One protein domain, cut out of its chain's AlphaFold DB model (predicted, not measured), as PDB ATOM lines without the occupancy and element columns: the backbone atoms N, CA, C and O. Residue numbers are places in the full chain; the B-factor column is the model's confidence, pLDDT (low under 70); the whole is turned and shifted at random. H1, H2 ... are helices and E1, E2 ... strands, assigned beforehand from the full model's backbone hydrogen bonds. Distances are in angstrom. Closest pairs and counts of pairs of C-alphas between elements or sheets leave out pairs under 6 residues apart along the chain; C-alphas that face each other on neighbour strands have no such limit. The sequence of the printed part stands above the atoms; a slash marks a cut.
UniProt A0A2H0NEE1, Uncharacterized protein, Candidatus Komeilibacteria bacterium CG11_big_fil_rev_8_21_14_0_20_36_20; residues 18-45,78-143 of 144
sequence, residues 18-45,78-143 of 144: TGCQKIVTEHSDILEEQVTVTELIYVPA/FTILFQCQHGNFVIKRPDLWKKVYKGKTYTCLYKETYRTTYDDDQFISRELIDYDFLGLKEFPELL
ATOM      1  N   THR A  18     -90.825 -46.146-132.734       58.38
ATOM      2  CA  THR A  18     -90.955 -47.605-132.649       58.38
ATOM      3  C   THR A  18     -90.940 -48.142-134.078       58.38
ATOM      4  O   THR A  18     -92.001 -48.288-134.685       58.38
ATOM      5  N   GLY A  19     -89.739 -48.351-134.631       61.19
ATOM      6  CA  GLY A  19     -89.547 -48.991-135.936       61.19
ATOM      7  C   GLY A  19     -90.341 -50.294-135.997       61.19
ATOM      8  O   GLY A  19     -90.292 -51.114-135.072       61.19
ATOM      9  N   CYS A  20     -91.169 -50.438-137.031       77.62
ATOM     10  CA  CYS A  20     -92.020 -51.605-137.194       77.62
ATOM     11  C   CYS A  20     -91.177 -52.719-137.815       77.62
ATOM     12  O   CYS A  20     -91.062 -52.818-139.036       77.62
ATOM     13  N   GLN A  21     -90.573 -53.560-136.974       83.69
ATOM     14  CA  GLN A  21     -89.856 -54.726-137.471       83.69
ATOM     15  C   GLN A  21     -90.840 -55.722-138.088       83.69
ATOM     16  O   GLN A  21     -91.741 -56.240-137.423       83.69
ATOM     17  N   LYS A  22     -90.645 -56.015-139.372       89.50
ATOM     18  CA  LYS A  22     -91.424 -56.997-140.122       89.50
ATOM     19  C   LYS A  22     -90.626 -58.287-140.222       89.50
ATOM     20  O   LYS A  22     -89.535 -58.309-140.782       89.50
ATOM     21  N   ILE A  23     -91.194 -59.375-139.714       91.56
ATOM     22  CA  ILE A  23     -90.614 -60.716-139.818       91.56
ATOM     23  C   ILE A  23     -91.402 -61.494-140.868       91.56
ATOM     24  O   ILE A  23     -92.628 -61.577-140.793       91.56
ATOM     25  N   VAL A  24     -90.700 -62.058-141.848       94.50
ATOM     26  CA  VAL A  24     -91.273 -62.847-142.941       94.50
ATOM     27  C   VAL A  24     -90.641 -64.234-142.937       94.50
ATOM     28  O   VAL A  24     -89.435 -64.376-142.744       94.50
ATOM     29  N   THR A  25     -91.466 -65.259-143.152       95.94
ATOM     30  CA  THR A  25     -90.991 -66.614-143.436       95.94
ATOM     31  C   THR A  25     -90.829 -66.769-144.944       95.94
ATOM     32  O   THR A  25     -91.789 -66.584-145.690       95.94
ATOM     33  N   GLU A  26     -89.623 -67.102-145.386       94.56
ATOM     34  CA  GLU A  26     -89.279 -67.316-146.793       94.56
ATOM     35  C   GLU A  26     -88.817 -68.763-146.991       94.56
ATOM     36  O   GLU A  26     -88.224 -69.358-146.094       94.56
ATOM     37  N   HIS A  27     -89.067 -69.334-148.168       96.06
ATOM     38  CA  HIS A  27     -88.664 -70.704-148.494       96.06
ATOM     39  C   HIS A  27     -87.714 -70.713-149.691       96.06
ATOM     40  O   HIS A  27     -87.857 -69.891-150.599       96.06
ATOM     41  N   SER A  28     -86.756 -71.639-149.701       96.00
ATOM     42  CA  SER A  28     -85.922 -71.897-150.877       96.00
ATOM     43  C   SER A  28     -86.701 -72.595-151.999       96.00
ATOM     44  O   SER A  28     -87.821 -73.087-151.814       96.00
ATOM     45  N   ASP A  29     -86.044 -72.722-153.152       97.38
ATOM     46  CA  ASP A  29     -86.392 -73.741-154.140       97.38
ATOM     47  C   ASP A  29     -86.271 -75.156-153.545       97.38
ATOM     48  O   ASP A  29     -85.701 -75.354-152.467       97.38
ATOM     49  N   ILE A  30     -86.820 -76.152-154.246       97.25
ATOM     50  CA  ILE A  30     -86.670 -77.556-153.851       97.25
ATOM     51  C   ILE A  30     -85.211 -77.970-154.048       97.25
ATOM     52  O   ILE A  30     -84.680 -77.890-155.156       97.25
ATOM     53  N   LEU A  31     -84.596 -78.440-152.970       97.19
ATOM     54  CA  LEU A  31     -83.235 -78.952-152.936       97.19
ATOM     55  C   LEU A  31     -83.243 -80.481-152.899       97.19
ATOM     56  O   LEU A  31     -84.186 -81.099-152.399       97.19
ATOM     57  N   GLU A  32     -82.173 -81.084-153.420       97.44
ATOM     58  CA  GLU A  32     -81.966 -82.533-153.418       97.44
ATOM     59  C   GLU A  32     -80.712 -82.899-152.621       97.44
ATOM     60  O   GLU A  32     -79.672 -82.254-152.758       97.44
ATOM     61  N   GLU A  33     -80.781 -83.969-151.830       96.62
ATOM     62  CA  GLU A  33     -79.623 -84.489-151.097       96.62
ATOM     63  C   GLU A  33     -79.709 -86.011-150.919       96.62
ATOM     64  O   GLU A  33     -80.795 -86.582-150.824       96.62
ATOM     65  N   GLN A  34     -78.557 -86.688-150.861       98.06
ATOM     66  CA  GLN A  34     -78.506 -88.091-150.459       98.06
ATOM     67  C   GLN A  34     -78.691 -88.246-148.949       98.06
ATOM     68  O   GLN A  34     -77.947 -87.674-148.155       98.06
ATOM     69  N   VAL A  35     -79.625 -89.108-148.558       98.12
ATOM     70  CA  VAL A  35     -79.907 -89.432-147.159       98.12
ATOM     71  C   VAL A  35     -79.881 -90.926-146.927       98.12
ATOM     72  O   VAL A  35     -80.347 -91.699-147.760       98.12
ATOM     73  N   THR A  36     -79.361 -91.352-145.780       98.38
ATOM     74  CA  THR A  36     -79.306 -92.774-145.417       98.38
ATOM     75  C   THR A  36     -80.298 -93.076-144.310       98.38
ATOM     76  O   THR A  36     -80.328 -92.377-143.300       98.38
ATOM     77  N   VAL A  37     -81.096 -94.131-144.474       98.25
ATOM     78  CA  VAL A  37     -82.006 -94.604-143.423       98.25
ATOM     79  C   VAL A  37     -81.177 -95.222-142.301       98.25
ATOM     80  O   VAL A  37     -80.667 -96.336-142.443       98.25
ATOM     81  N   THR A  38     -81.041 -94.524-141.182       97.88
ATOM     82  CA  THR A  38     -80.295 -95.016-140.020       97.88
ATOM     83  C   THR A  38     -81.173 -95.861-139.114       97.88
ATOM     84  O   THR A  38     -80.719 -96.897-138.640       97.88
ATOM     85  N   GLU A  39     -82.445 -95.496-138.941       97.38
ATOM     86  CA  GLU A  39     -83.387 -96.249-138.113       97.38
ATOM     87  C   GLU A  39     -84.793 -96.319-138.720       97.38
ATOM     88  O   GLU A  39     -85.277 -95.381-139.356       97.38
ATOM     89  N   LEU A  40     -85.457 -97.451-138.478       97.31
ATOM     90  CA  LEU A  40     -86.879 -97.667-138.740       97.31
ATOM     91  C   LEU A  40     -87.525 -98.119-137.437       97.31
ATOM     92  O   LEU A  40     -87.262 -99.216-136.952       97.31
ATOM     93  N   ILE A  41     -88.358 -97.258-136.868       95.50
ATOM     94  CA  ILE A  41     -88.984 -97.470-135.566       95.50
ATOM     95  C   ILE A  41     -90.468 -97.734-135.787       95.50
ATOM     96  O   ILE A  41     -91.152 -96.960-136.462       95.50
ATOM     97  N   TYR A  42     -90.955 -98.822-135.198       94.12
ATOM     98  CA  TYR A  42     -92.368 -99.171-135.143       94.12
ATOM     99  C   TYR A  42     -92.811 -99.237-133.684       94.12
ATOM    100  O   TYR A  42     -92.238 -99.990-132.894       94.12
ATOM    101  N   VAL A  43     -93.824 -98.447-133.337       90.50
ATOM    102  CA  VAL A  43     -94.483 -98.494-132.031       90.50
ATOM    103  C   VAL A  43     -95.904 -99.006-132.257       90.50
ATOM    104  O   VAL A  43     -96.709 -98.283-132.848       90.50
ATOM    105  N   PRO A  44     -96.233-100.240-131.834       86.12
ATOM    106  CA  PRO A  44     -97.580-100.769-131.990       86.12
ATOM    107  C   PRO A  44     -98.569-100.000-131.111       86.12
ATOM    108  O   PRO A  44     -98.214 -99.496-130.041       86.12
ATOM    109  N   ALA A  45     -99.833 -99.952-131.538       86.00
ATOM    110  CA  ALA A  45    -100.896 -99.425-130.693       86.00
ATOM    111  C   ALA A  45    -100.997-100.239-129.394       86.00
ATOM    112  O   ALA A  45    -100.957-101.471-129.407       86.00
ATOM    113  N   PHE A  78     -95.135 -95.008-136.892       95.94
ATOM    114  CA  PHE A  78     -94.102 -95.431-137.838       95.94
ATOM    115  C   PHE A  78     -93.136 -94.269-138.040       95.94
ATOM    116  O   PHE A  78     -93.520 -93.252-138.622       95.94
ATOM    117  N   THR A  79     -91.903 -94.405-137.557       97.31
ATOM    118  CA  THR A  79     -90.883 -93.351-137.629       97.31
ATOM    119  C   THR A  79     -89.684 -93.824-138.439       97.31
ATOM    120  O   THR A  79     -89.202 -94.943-138.266       97.31
ATOM    121  N   ILE A  80     -89.204 -92.961-139.327       98.06
ATOM    122  CA  ILE A  80     -88.005 -93.148-140.138       98.06
ATOM    123  C   ILE A  80     -86.992 -92.104-139.686       98.06
ATOM    124  O   ILE A  80     -87.330 -90.922-139.605       98.06
ATOM    125  N   LEU A  81     -85.765 -92.530-139.410       98.00
ATOM    126  CA  LEU A  81     -84.647 -91.626-139.180       98.00
ATOM    127  C   LEU A  81     -83.759 -91.627-140.422       98.00
ATOM    128  O   LEU A  81     -83.192 -92.661-140.784       98.00
ATOM    129  N   PHE A  82     -83.654 -90.476-141.077       98.19
ATOM    130  CA  PHE A  82     -82.727 -90.259-142.180       98.19
ATOM    131  C   PHE A  82     -81.563 -89.398-141.706       98.19
ATOM    132  O   PHE A  82     -81.792 -88.302-141.203       98.19
ATOM    133  N   GLN A  83     -80.332 -89.855-141.922       97.75
ATOM    134  CA  GLN A  83     -79.127 -89.051-141.724       97.75
ATOM    135  C   GLN A  83     -78.764 -88.334-143.029       97.75
ATOM    136  O   GLN A  83     -78.660 -88.980-144.077       97.75
ATOM    137  N   CYS A  84     -78.535 -87.025-142.938       94.88
ATOM    138  CA  CYS A  84     -78.072 -86.145-144.014       94.88
ATOM    139  C   CYS A  84     -76.839 -85.332-143.562       94.88
ATOM    140  O   CYS A  84     -76.393 -85.456-142.416       94.88
ATOM    141  N   GLN A  85     -76.265 -84.515-144.446       92.69
ATOM    142  CA  GLN A  85     -75.124 -83.634-144.155       92.69
ATOM    143  C   GLN A  85     -75.483 -82.538-143.143       92.69
ATOM    144  O   GLN A  85     -74.619 -82.081-142.398       92.69
ATOM    145  N   HIS A  86     -76.760 -82.162-143.080       87.81
ATOM    146  CA  HIS A  86     -77.270 -81.068-142.250       87.81
ATOM    147  C   HIS A  86     -77.894 -81.541-140.924       87.81
ATOM    148  O   HIS A  86     -78.413 -80.733-140.158       87.81
ATOM    149  N   GLY A  87     -77.848 -82.847-140.631       92.56
ATOM    150  CA  GLY A  87     -78.410 -83.431-139.415       92.56
ATOM    151  C   GLY A  87     -79.261 -84.665-139.693       92.56
ATOM    152  O   GLY A  87     -78.841 -85.575-140.405       92.56
ATOM    153  N   ASN A  88     -80.441 -84.725-139.074       95.94
ATOM    154  CA  ASN A  88     -81.348 -85.857-139.206       95.94
ATOM    155  C   ASN A  88     -82.772 -85.403-139.517       95.94
ATOM    156  O   ASN A  88     -83.314 -84.555-138.811       95.94
ATOM    157  N   PHE A  89     -83.414 -86.050-140.489       96.25
ATOM    158  CA  PHE A  89     -84.859 -85.955-140.665       96.25
ATOM    159  C   PHE A  89     -85.549 -87.071-139.881       96.25
ATOM    160  O   PHE A  89     -85.290 -88.258-140.100       96.25
ATOM    161  N   VAL A  90     -86.461 -86.687-138.986       96.94
ATOM    162  CA  VAL A  90     -87.315 -87.614-138.231       96.94
ATOM    163  C   VAL A  90     -88.702 -87.612-138.862       96.94
ATOM    164  O   VAL A  90     -89.505 -86.710-138.628       96.94
ATOM    165  N   ILE A  91     -88.994 -88.618-139.680       96.69
ATOM    166  CA  ILE A  91     -90.196 -88.639-140.513       96.69
ATOM    167  C   ILE A  91     -91.211 -89.644-139.980       96.69
ATOM    168  O   ILE A  91     -90.961 -90.849-139.953       96.69
ATOM    169  N   LYS A  92     -92.398 -89.155-139.612       95.38
ATOM    170  CA  LYS A  92     -93.537 -89.983-139.193       95.38
ATOM    171  C   LYS A  92     -94.523 -90.185-140.342       95.38
ATOM    172  O   LYS A  92     -95.501 -89.446-140.471       95.38
ATOM    173  N   ARG A  93     -94.236 -91.148-141.220       94.62
ATOM    174  CA  ARG A  93     -95.014 -91.409-142.445       94.62
ATOM    175  C   ARG A  93     -95.158 -92.906-142.726       94.62
ATOM    176  O   ARG A  93     -94.218 -93.505-143.245       94.62
ATOM    177  N   PRO A  94     -96.313 -93.523-142.411       94.31
ATOM    178  CA  PRO A  94     -96.518 -94.966-142.585       94.31
ATOM    179  C   PRO A  94     -96.432 -95.434-144.043       94.31
ATOM    180  O   PRO A  94     -96.001 -96.550-144.320       94.31
ATOM    181  N   ASP A  95     -96.857 -94.586-144.975       95.69
ATOM    182  CA  ASP A  95     -96.798 -94.802-146.420       95.69
ATOM    183  C   ASP A  95     -95.357 -94.860-146.941       95.69
ATOM    184  O   ASP A  95     -95.028 -95.740-147.735       95.69
ATOM    185  N   LEU A  96     -94.492 -93.975-146.441       96.44
ATOM    186  CA  LEU A  96     -93.069 -93.966-146.769       96.44
ATOM    187  C   LEU A  96     -92.307 -95.080-146.038       96.44
ATOM    188  O   LEU A  96     -91.470 -95.749-146.640       96.44
ATOM    189  N   TRP A  97     -92.631 -95.325-144.765       97.25
ATOM    190  CA  TRP A  97     -91.948 -96.300-143.902       97.25
ATOM    191  C   TRP A  97     -91.977 -97.710-144.496       97.25
ATOM    192  O   TRP A  97     -90.983 -98.426-144.452       97.25
ATOM    193  N   LYS A  98     -93.094 -98.084-145.132       95.56
ATOM    194  CA  LYS A  98     -93.272 -99.388-145.793       95.56
ATOM    195  C   LYS A  98     -92.426 -99.570-147.058       95.56
ATOM    196  O   LYS A  98     -92.341-100.692-147.553       95.56
ATOM    197  N   LYS A  99     -91.857 -98.495-147.611       97.25
ATOM    198  CA  LYS A  99     -91.124 -98.506-148.889       97.25
ATOM    199  C   LYS A  99     -89.615 -98.340-148.740       97.25
ATOM    200  O   LYS A  99     -88.879 -98.603-149.690       97.25
ATOM    201  N   VAL A 100     -89.153 -97.888-147.579       97.69
ATOM    202  CA  VAL A 100     -87.732 -97.643-147.322       97.69
ATOM    203  C   VAL A 100     -87.103 -98.780-146.525       97.69
ATOM    204  O   VAL A 100     -87.779 -99.488-145.783       97.69
ATOM    205  N   TYR A 101     -85.787 -98.939-146.650       97.75
ATOM    206  CA  TYR A 101     -85.041 -99.981-145.945       97.75
ATOM    207  C   TYR A 101     -83.881 -99.388-145.150       97.75
ATOM    208  O   TYR A 101     -83.139 -98.545-145.653       97.75
ATOM    209  N   LYS A 102     -83.690 -99.872-143.918       97.81
ATOM    210  CA  LYS A 102     -82.555 -99.493-143.066       97.81
ATOM    211  C   LYS A 102     -81.224 -99.764-143.781       97.81
ATOM    212  O   LYS A 102     -81.052-100.802-144.418       97.81
ATOM    213  N   GLY A 103     -80.295 -98.817-143.680       97.25
ATOM    214  CA  GLY A 103     -78.982 -98.850-144.324       97.25
ATOM    215  C   GLY A 103     -78.984 -98.502-145.816       97.25
ATOM    216  O   GLY A 103     -77.917 -98.489-146.425       97.25
ATOM    217  N   LYS A 104     -80.145 -98.229-146.428       98.25
ATOM    218  CA  LYS A 104     -80.216 -97.758-147.817       98.25
ATOM    219  C   LYS A 104     -80.148 -96.238-147.890       98.25
ATOM    220  O   LYS A 104     -80.662 -95.538-147.017       98.25
ATOM    221  N   THR A 105     -79.529 -95.766-148.967       98.19
ATOM    222  CA  THR A 105     -79.451 -94.353-149.329       98.19
ATOM    223  C   THR A 105     -80.514 -94.031-150.374       98.19
ATOM    224  O   THR A 105     -80.719 -94.813-151.302       98.19
ATOM    225  N   TYR A 106     -81.174 -92.890-150.209       98.12
ATOM    226  CA  TYR A 106     -82.203 -92.345-151.093       98.12
ATOM    227  C   TYR A 106     -81.904 -90.877-151.384       98.12
ATOM    228  O   TYR A 106     -81.108 -90.258-150.675       98.12
ATOM    229  N   THR A 107     -82.565 -90.306-152.383       98.19
ATOM    230  CA  THR A 107     -82.493 -88.867-152.659       98.19
ATOM    231  C   THR A 107     -83.683 -88.168-152.007       98.19
ATOM    232  O   THR A 107     -84.815 -88.319-152.470       98.19
ATOM    233  N   CYS A 108     -83.462 -87.410-150.931       97.31
ATOM    234  CA  CYS A 108     -84.520 -86.601-150.334       97.31
ATOM    235  C   CYS A 108     -84.714 -85.291-151.090       97.31
ATOM    236  O   CYS A 108     -83.749 -84.684-151.554       97.31
ATOM    237  N   LEU A 109     -85.964 -84.843-151.141       98.00
ATOM    238  CA  LEU A 109     -86.353 -83.508-151.574       98.00
ATOM    239  C   LEU A 109     -86.768 -82.703-150.343       98.00
ATOM    240  O   LEU A 109     -87.590 -83.178-149.552       98.00
ATOM    241  N   TYR A 110     -86.222 -81.503-150.180       97.12
ATOM    242  CA  TYR A 110     -86.553 -80.623-149.059       97.12
ATOM    243  C   TYR A 110     -86.524 -79.144-149.459       97.12
ATOM    244  O   TYR A 110     -86.025 -78.789-150.528       97.12
ATOM    245  N   LYS A 111     -87.071 -78.283-148.602       97.12
ATOM    246  CA  LYS A 111     -86.929 -76.825-148.690       97.12
ATOM    247  C   LYS A 111     -86.307 -76.284-147.420       97.12
ATOM    248  O   LYS A 111     -86.615 -76.731-146.322       97.12
ATOM    249  N   GLU A 112     -85.470 -75.279-147.560       97.06
ATOM    250  CA  GLU A 112     -84.975 -74.505-146.435       97.06
ATOM    251  C   GLU A 112     -85.991 -73.425-146.082       97.06
ATOM    252  O   GLU A 112     -86.476 -72.698-146.955       97.06
ATOM    253  N   THR A 113     -86.308 -73.311-144.797       96.19
ATOM    254  CA  THR A 113     -87.189 -72.270-144.276       96.19
ATOM    255  C   THR A 113     -86.356 -71.225-143.563       96.19
ATOM    256  O   THR A 113     -85.615 -71.520-142.625       96.19
ATOM    257  N   TYR A 114     -86.508 -69.984-143.996       96.88
ATOM    258  CA  TYR A 114     -85.772 -68.841-143.499       96.88
ATOM    259  C   TYR A 114     -86.685 -67.892-142.745       96.88
ATOM    260  O   TYR A 114     -87.817 -67.632-143.156       96.88
ATOM    261  N   ARG A 115     -86.160 -67.323-141.665       97.00
ATOM    262  CA  ARG A 115     -86.735 -66.156-141.007       97.00
ATOM    263  C   ARG A 115     -85.964 -64.927-141.461       97.00
ATOM    264  O   ARG A 115     -84.782 -64.787-141.142       97.00
ATOM    265  N   THR A 116     -86.641 -64.044-142.182       95.06
ATOM    266  CA  THR A 116     -86.067 -62.794-142.677       95.06
ATOM    267  C   THR A 116     -86.688 -61.618-141.932       95.06
ATOM    268  O   THR A 116     -87.912 -61.504-141.848       95.06
ATOM    269  N   THR A 117     -85.848 -60.753-141.372       93.00
ATOM    270  CA  THR A 117     -86.269 -59.564-140.622       93.00
ATOM    271  C   THR A 117     -85.960 -58.310-141.421       93.00
ATOM    272  O   THR A 117     -84.843 -58.133-141.916       93.00
ATOM    273  N   TYR A 118     -86.954 -57.433-141.498       91.19
ATOM    274  CA  TYR A 118     -86.883 -56.122-142.121       91.19
ATOM    275  C   TYR A 118     -87.201 -55.033-141.092       91.19
ATOM    276  O   TYR A 118     -88.043 -55.243-140.217       91.19
ATOM    277  N   ASP A 119     -86.563 -53.877-141.218       90.50
ATOM    278  CA  ASP A 119     -86.869 -52.655-140.463       90.50
ATOM    279  C   ASP A 119     -87.153 -51.541-141.472       90.50
ATOM    280  O   ASP A 119     -86.299 -51.244-142.307       90.50
ATOM    281  N   ASP A 120     -88.376 -51.010-141.481       86.50
ATOM    282  CA  ASP A 120     -88.851 -50.048-142.489       86.50
ATOM    283  C   ASP A 120     -88.499 -50.458-143.943       86.50
ATOM    284  O   ASP A 120     -87.919 -49.696-144.718       86.50
ATOM    285  N   ASP A 121     -88.821 -51.711-144.294       84.19
ATOM    286  CA  ASP A 121     -88.530 -52.378-145.579       84.19
ATOM    287  C   ASP A 121     -87.033 -52.550-145.924       84.19
ATOM    288  O   ASP A 121     -86.694 -53.085-146.985       84.19
ATOM    289  N   GLN A 122     -86.118 -52.189-145.024       87.19
ATOM    290  CA  GLN A 122     -84.693 -52.483-145.165       87.19
ATOM    291  C   GLN A 122     -84.374 -53.874-144.628       87.19
ATOM    292  O   GLN A 122     -84.763 -54.234-143.519       87.19
ATOM    293  N   PHE A 123     -83.639 -54.661-145.413       90.94
ATOM    294  CA  PHE A 123     -83.160 -55.975-144.996       90.94
ATOM    295  C   PHE A 123     -82.198 -55.852-143.808       90.94
ATOM    296  O   PHE A 123     -81.178 -55.169-143.908       90.94
ATOM    297  N   ILE A 124     -82.495 -56.561-142.718       93.75
ATOM    298  CA  ILE A 124     -81.643 -56.609-141.524       93.75
ATOM    299  C   ILE A 124     -80.902 -57.941-141.434       93.75
ATOM    300  O   ILE A 124     -79.680 -57.968-141.304       93.75
ATOM    301  N   SER A 125     -81.629 -59.057-141.490       94.12
ATOM    302  CA  SER A 125     -81.042 -60.384-141.295       94.12
ATOM    303  C   SER A 125     -81.874 -61.485-141.933       94.12
ATOM    304  O   SER A 125     -83.096 -61.375-142.021       94.12
ATOM    305  N   ARG A 126     -81.205 -62.585-142.283       95.25
ATOM    306  CA  ARG A 126     -81.823 -63.842-142.711       95.25
ATOM    307  C   ARG A 126     -81.185 -64.997-141.958       95.25
ATOM    308  O   ARG A 126     -79.967 -65.141-141.976       95.25
ATOM    309  N   GLU A 127     -82.013 -65.808-141.320       96.50
ATOM    310  CA  GLU A 127     -81.592 -66.963-140.532       96.50
ATOM    311  C   GLU A 127     -82.287 -68.218-141.057       96.50
ATOM    312  O   GLU A 127     -83.495 -68.205-141.290       96.50
ATOM    313  N   LEU A 128     -81.527 -69.293-141.260       95.75
ATOM    314  CA  LEU A 128     -82.083 -70.608-141.561       95.75
ATOM    315  C   LEU A 128     -82.671 -71.195-140.276       95.75
ATOM    316  O   LEU A 128     -81.943 -71.382-139.305       95.75
ATOM    317  N   ILE A 129     -83.975 -71.467-140.270       95.62
ATOM    318  CA  ILE A 129     -84.690 -71.914-139.066       95.62
ATOM    319  C   ILE A 129     -85.177 -73.359-139.140       95.62
ATOM    320  O   ILE A 129     -85.394 -73.956-138.089       95.62
ATOM    321  N   ASP A 130     -85.375 -73.911-140.339       94.69
ATOM    322  CA  ASP A 130     -85.867 -75.280-140.497       94.69
ATOM    323  C   ASP A 130     -85.540 -75.867-141.877       94.69
ATOM    324  O   ASP A 130     -85.335 -75.135-142.850       94.69
ATOM    325  N   TYR A 131     -85.560 -77.196-141.953       96.12
ATOM    326  CA  TYR A 131     -85.495 -77.972-143.185       96.12
ATOM    327  C   TYR A 131     -86.807 -78.749-143.356       96.12
ATOM    328  O   TYR A 131     -87.074 -79.723-142.652       96.12
ATOM    329  N   ASP A 132     -87.620 -78.343-144.324       95.00
ATOM    330  CA  ASP A 132     -88.920 -78.945-144.610       95.00
ATOM    331  C   ASP A 132     -88.776 -80.130-145.572       95.00
ATOM    332  O   ASP A 132     -88.557 -79.959-146.774       95.00
ATOM    333  N   PHE A 133     -88.874 -81.348-145.039       96.38
ATOM    334  CA  PHE A 133     -88.806 -82.581-145.820       96.38
ATOM    335  C   PHE A 133     -90.083 -82.793-146.643       96.38
ATOM    336  O   PHE A 133     -91.164 -83.039-146.099       96.38
ATOM    337  N   LEU A 134     -89.938 -82.822-147.966       96.94
ATOM    338  CA  LEU A 134     -91.054 -83.015-148.895       96.94
ATOM    339  C   LEU A 134     -91.285 -84.496-149.211       96.94
ATOM    340  O   LEU A 134     -92.425 -84.957-149.296       96.94
ATOM    341  N   GLY A 135     -90.210 -85.269-149.363       97.19
ATOM    342  CA  GLY A 135     -90.288 -86.692-149.675       97.19
ATOM    343  C   GLY A 135     -89.010 -87.243-150.291       97.19
ATOM    344  O   GLY A 135     -87.939 -86.652-150.169       97.19
ATOM    345  N   LEU A 136     -89.126 -88.401-150.940       98.12
ATOM    346  CA  LEU A 136     -88.020 -89.043-151.647       98.12
ATOM    347  C   LEU A 136     -88.277 -89.009-153.150       98.12
ATOM    348  O   LEU A 136     -89.393 -89.280-153.596       98.12
ATOM    349  N   LYS A 137     -87.237 -88.726-153.930       97.69
ATOM    350  CA  LYS A 137     -87.303 -88.657-155.396       97.69
ATOM    351  C   LYS A 137     -87.718 -89.988-156.023       97.69
ATOM    352  O   LYS A 137     -88.360 -90.003-157.067       97.69
ATOM    353  N   GLU A 138     -87.381 -91.099-155.375       97.69
ATOM    354  CA  GLU A 138     -87.739 -92.458-155.787       97.69
ATOM    355  C   GLU A 138     -89.242 -92.756-155.636       97.69
ATOM    356  O   GLU A 138     -89.738 -93.701-156.248       97.69
ATOM    357  N   PHE A 139     -89.962 -91.953-154.846       97.00
ATOM    358  CA  PHE A 139     -91.393 -92.100-154.570       97.00
ATOM    359  C   PHE A 139     -92.125 -90.766-154.814       97.00
ATOM    360  O   PHE A 139     -92.612 -90.146-153.862       97.00
ATOM    361  N   PRO A 140     -92.199 -90.286-156.072       95.25
ATOM    362  CA  PRO A 140     -92.790 -88.988-156.402       95.25
ATOM    363  C   PRO A 140     -94.272 -88.883-156.012       95.25
ATOM    364  O   PRO A 140     -94.765 -87.803-155.702       95.25
ATOM    365  N   GLU A 141     -94.986 -90.007-155.969       95.94
ATOM    366  CA  GLU A 141     -96.375 -90.087-155.513       95.94
ATOM    367  C   GLU A 141     -96.546 -89.813-154.013       95.94
ATOM    368  O   GLU A 141     -97.666 -89.641-153.538       95.94
ATOM    369  N   LEU A 142     -95.442 -89.803-153.263       93.50
ATOM    370  CA  LEU A 142     -95.406 -89.549-151.831       93.50
ATOM    371  C   LEU A 142     -94.846 -88.159-151.500       93.50
ATOM    372  O   LEU A 142     -94.600 -87.899-150.325       93.50
ATOM    373  N   LEU A 143     -94.637 -87.262-152.464       92.50
ATOM    374  CA  LEU A 143     -94.232 -85.885-152.163       92.50
ATOM    375  C   LEU A 143     -95.373 -85.104-151.489       92.50
ATOM    376  O   LEU A 143     -96.547 -85.350-151.770       92.50
TER     377      LEU A 143
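What this domain is: This is residues 18 to 45 and 78 to 143 of the 144 residues of an uncharacterized protein of Candidatus Komeilibacteria bacterium CG11_big_fil_rev_8_21_14_0_20_36_20 (UniProt A0A2H0NEE1). The model is a long, strongly twisted ribbon that leads into a partly rolled head. The hairpin of E5 and E6 makes the long axis with E1 along its far half, while at the other end E2 bends away and joins the hairpin of E3 and E4, so that E4 folds back near E6 without pairing with it. The small helix H1 sits beside the strands at the head. The printed part has 94 residues with one named helix and six named strands; along the chain the strands E1 to E4 come first, then the helix H1, then the strands E5 and E6; the class is mostly strand, and the strands make one branched sheet with the neighbour pairs E1 and E5, E2 and E3, E2 and E5, E3 and E4, and E5 and E6, each antiparallel. The whole is loose, with a radius of gyration of the C-alphas of 17.0 A, and elongated, spanning 53 by 30 by 24 A.

How they stand to each other: E1, residues 21 to 27, is an edge strand antiparallel to E5, residues 105 to 119, at 163 degrees; N 24 and O 116 are 2.8 A apart, within hydrogen-bond range. E2, residues 31 to 43, bends by 77 degrees at residue 34. Its residues 31 to 36 pair with E5, with N 33 and O 108 at 3.1 A, and its residues 36 to 42 pair with E3, residues 78 to 84, with N 41 and O 79 at 2.8 A. E1 and E2 are apart, yet lie on one side of E5. E3 forms a hairpin with E4, residues 87 to 91, at 159 degrees, with N 82 and O 89 at 2.9 A. H1, residues 94 to 97, is on the sheet, only just at the sheet's level with a height of 3.9 A; its closest C-alphas to E3 are those of Pro 94 and Phe 78, 5.3 A apart. H1 is too short for any O i to N i+4 pair, and its one O i to N i+3 pair is not within range. E6, residues 122 to 136, lies on the other side of E5 in a hairpin, with N 113 and O 130 at 2.8 A. The closest C-alphas of E4 and E6, Phe 89 and Phe 133, are 7.3 A apart.

Where its parts are: E1 begins at C-alpha 21, (-89.856, -54.726, -137.471), and is 19.4 A long. E2 measures 30.7 A, E3 19.5 A, E4 12.9 A and H1 4.9 A. E5 measures 43.3 A, from C-alpha 105 at (-79.451, -94.353, -149.329). E6 measures 37.3 A, bends by 66 degrees at residue 125 and ends at C-alpha 136, (-88.020, -89.043, -151.647).

The domain as a whole: The C-alphas farthest apart, those of Thr 18 and Tyr 101, are 54.4 A apart. Residues 46 to 77 are not printed; C-alphas 45 and 78 are 10.6 A apart across the cut. Of the links printed whole, none is long. Mean pLDDT of the printed part is 94.3; residues 18 to 19 are under 70.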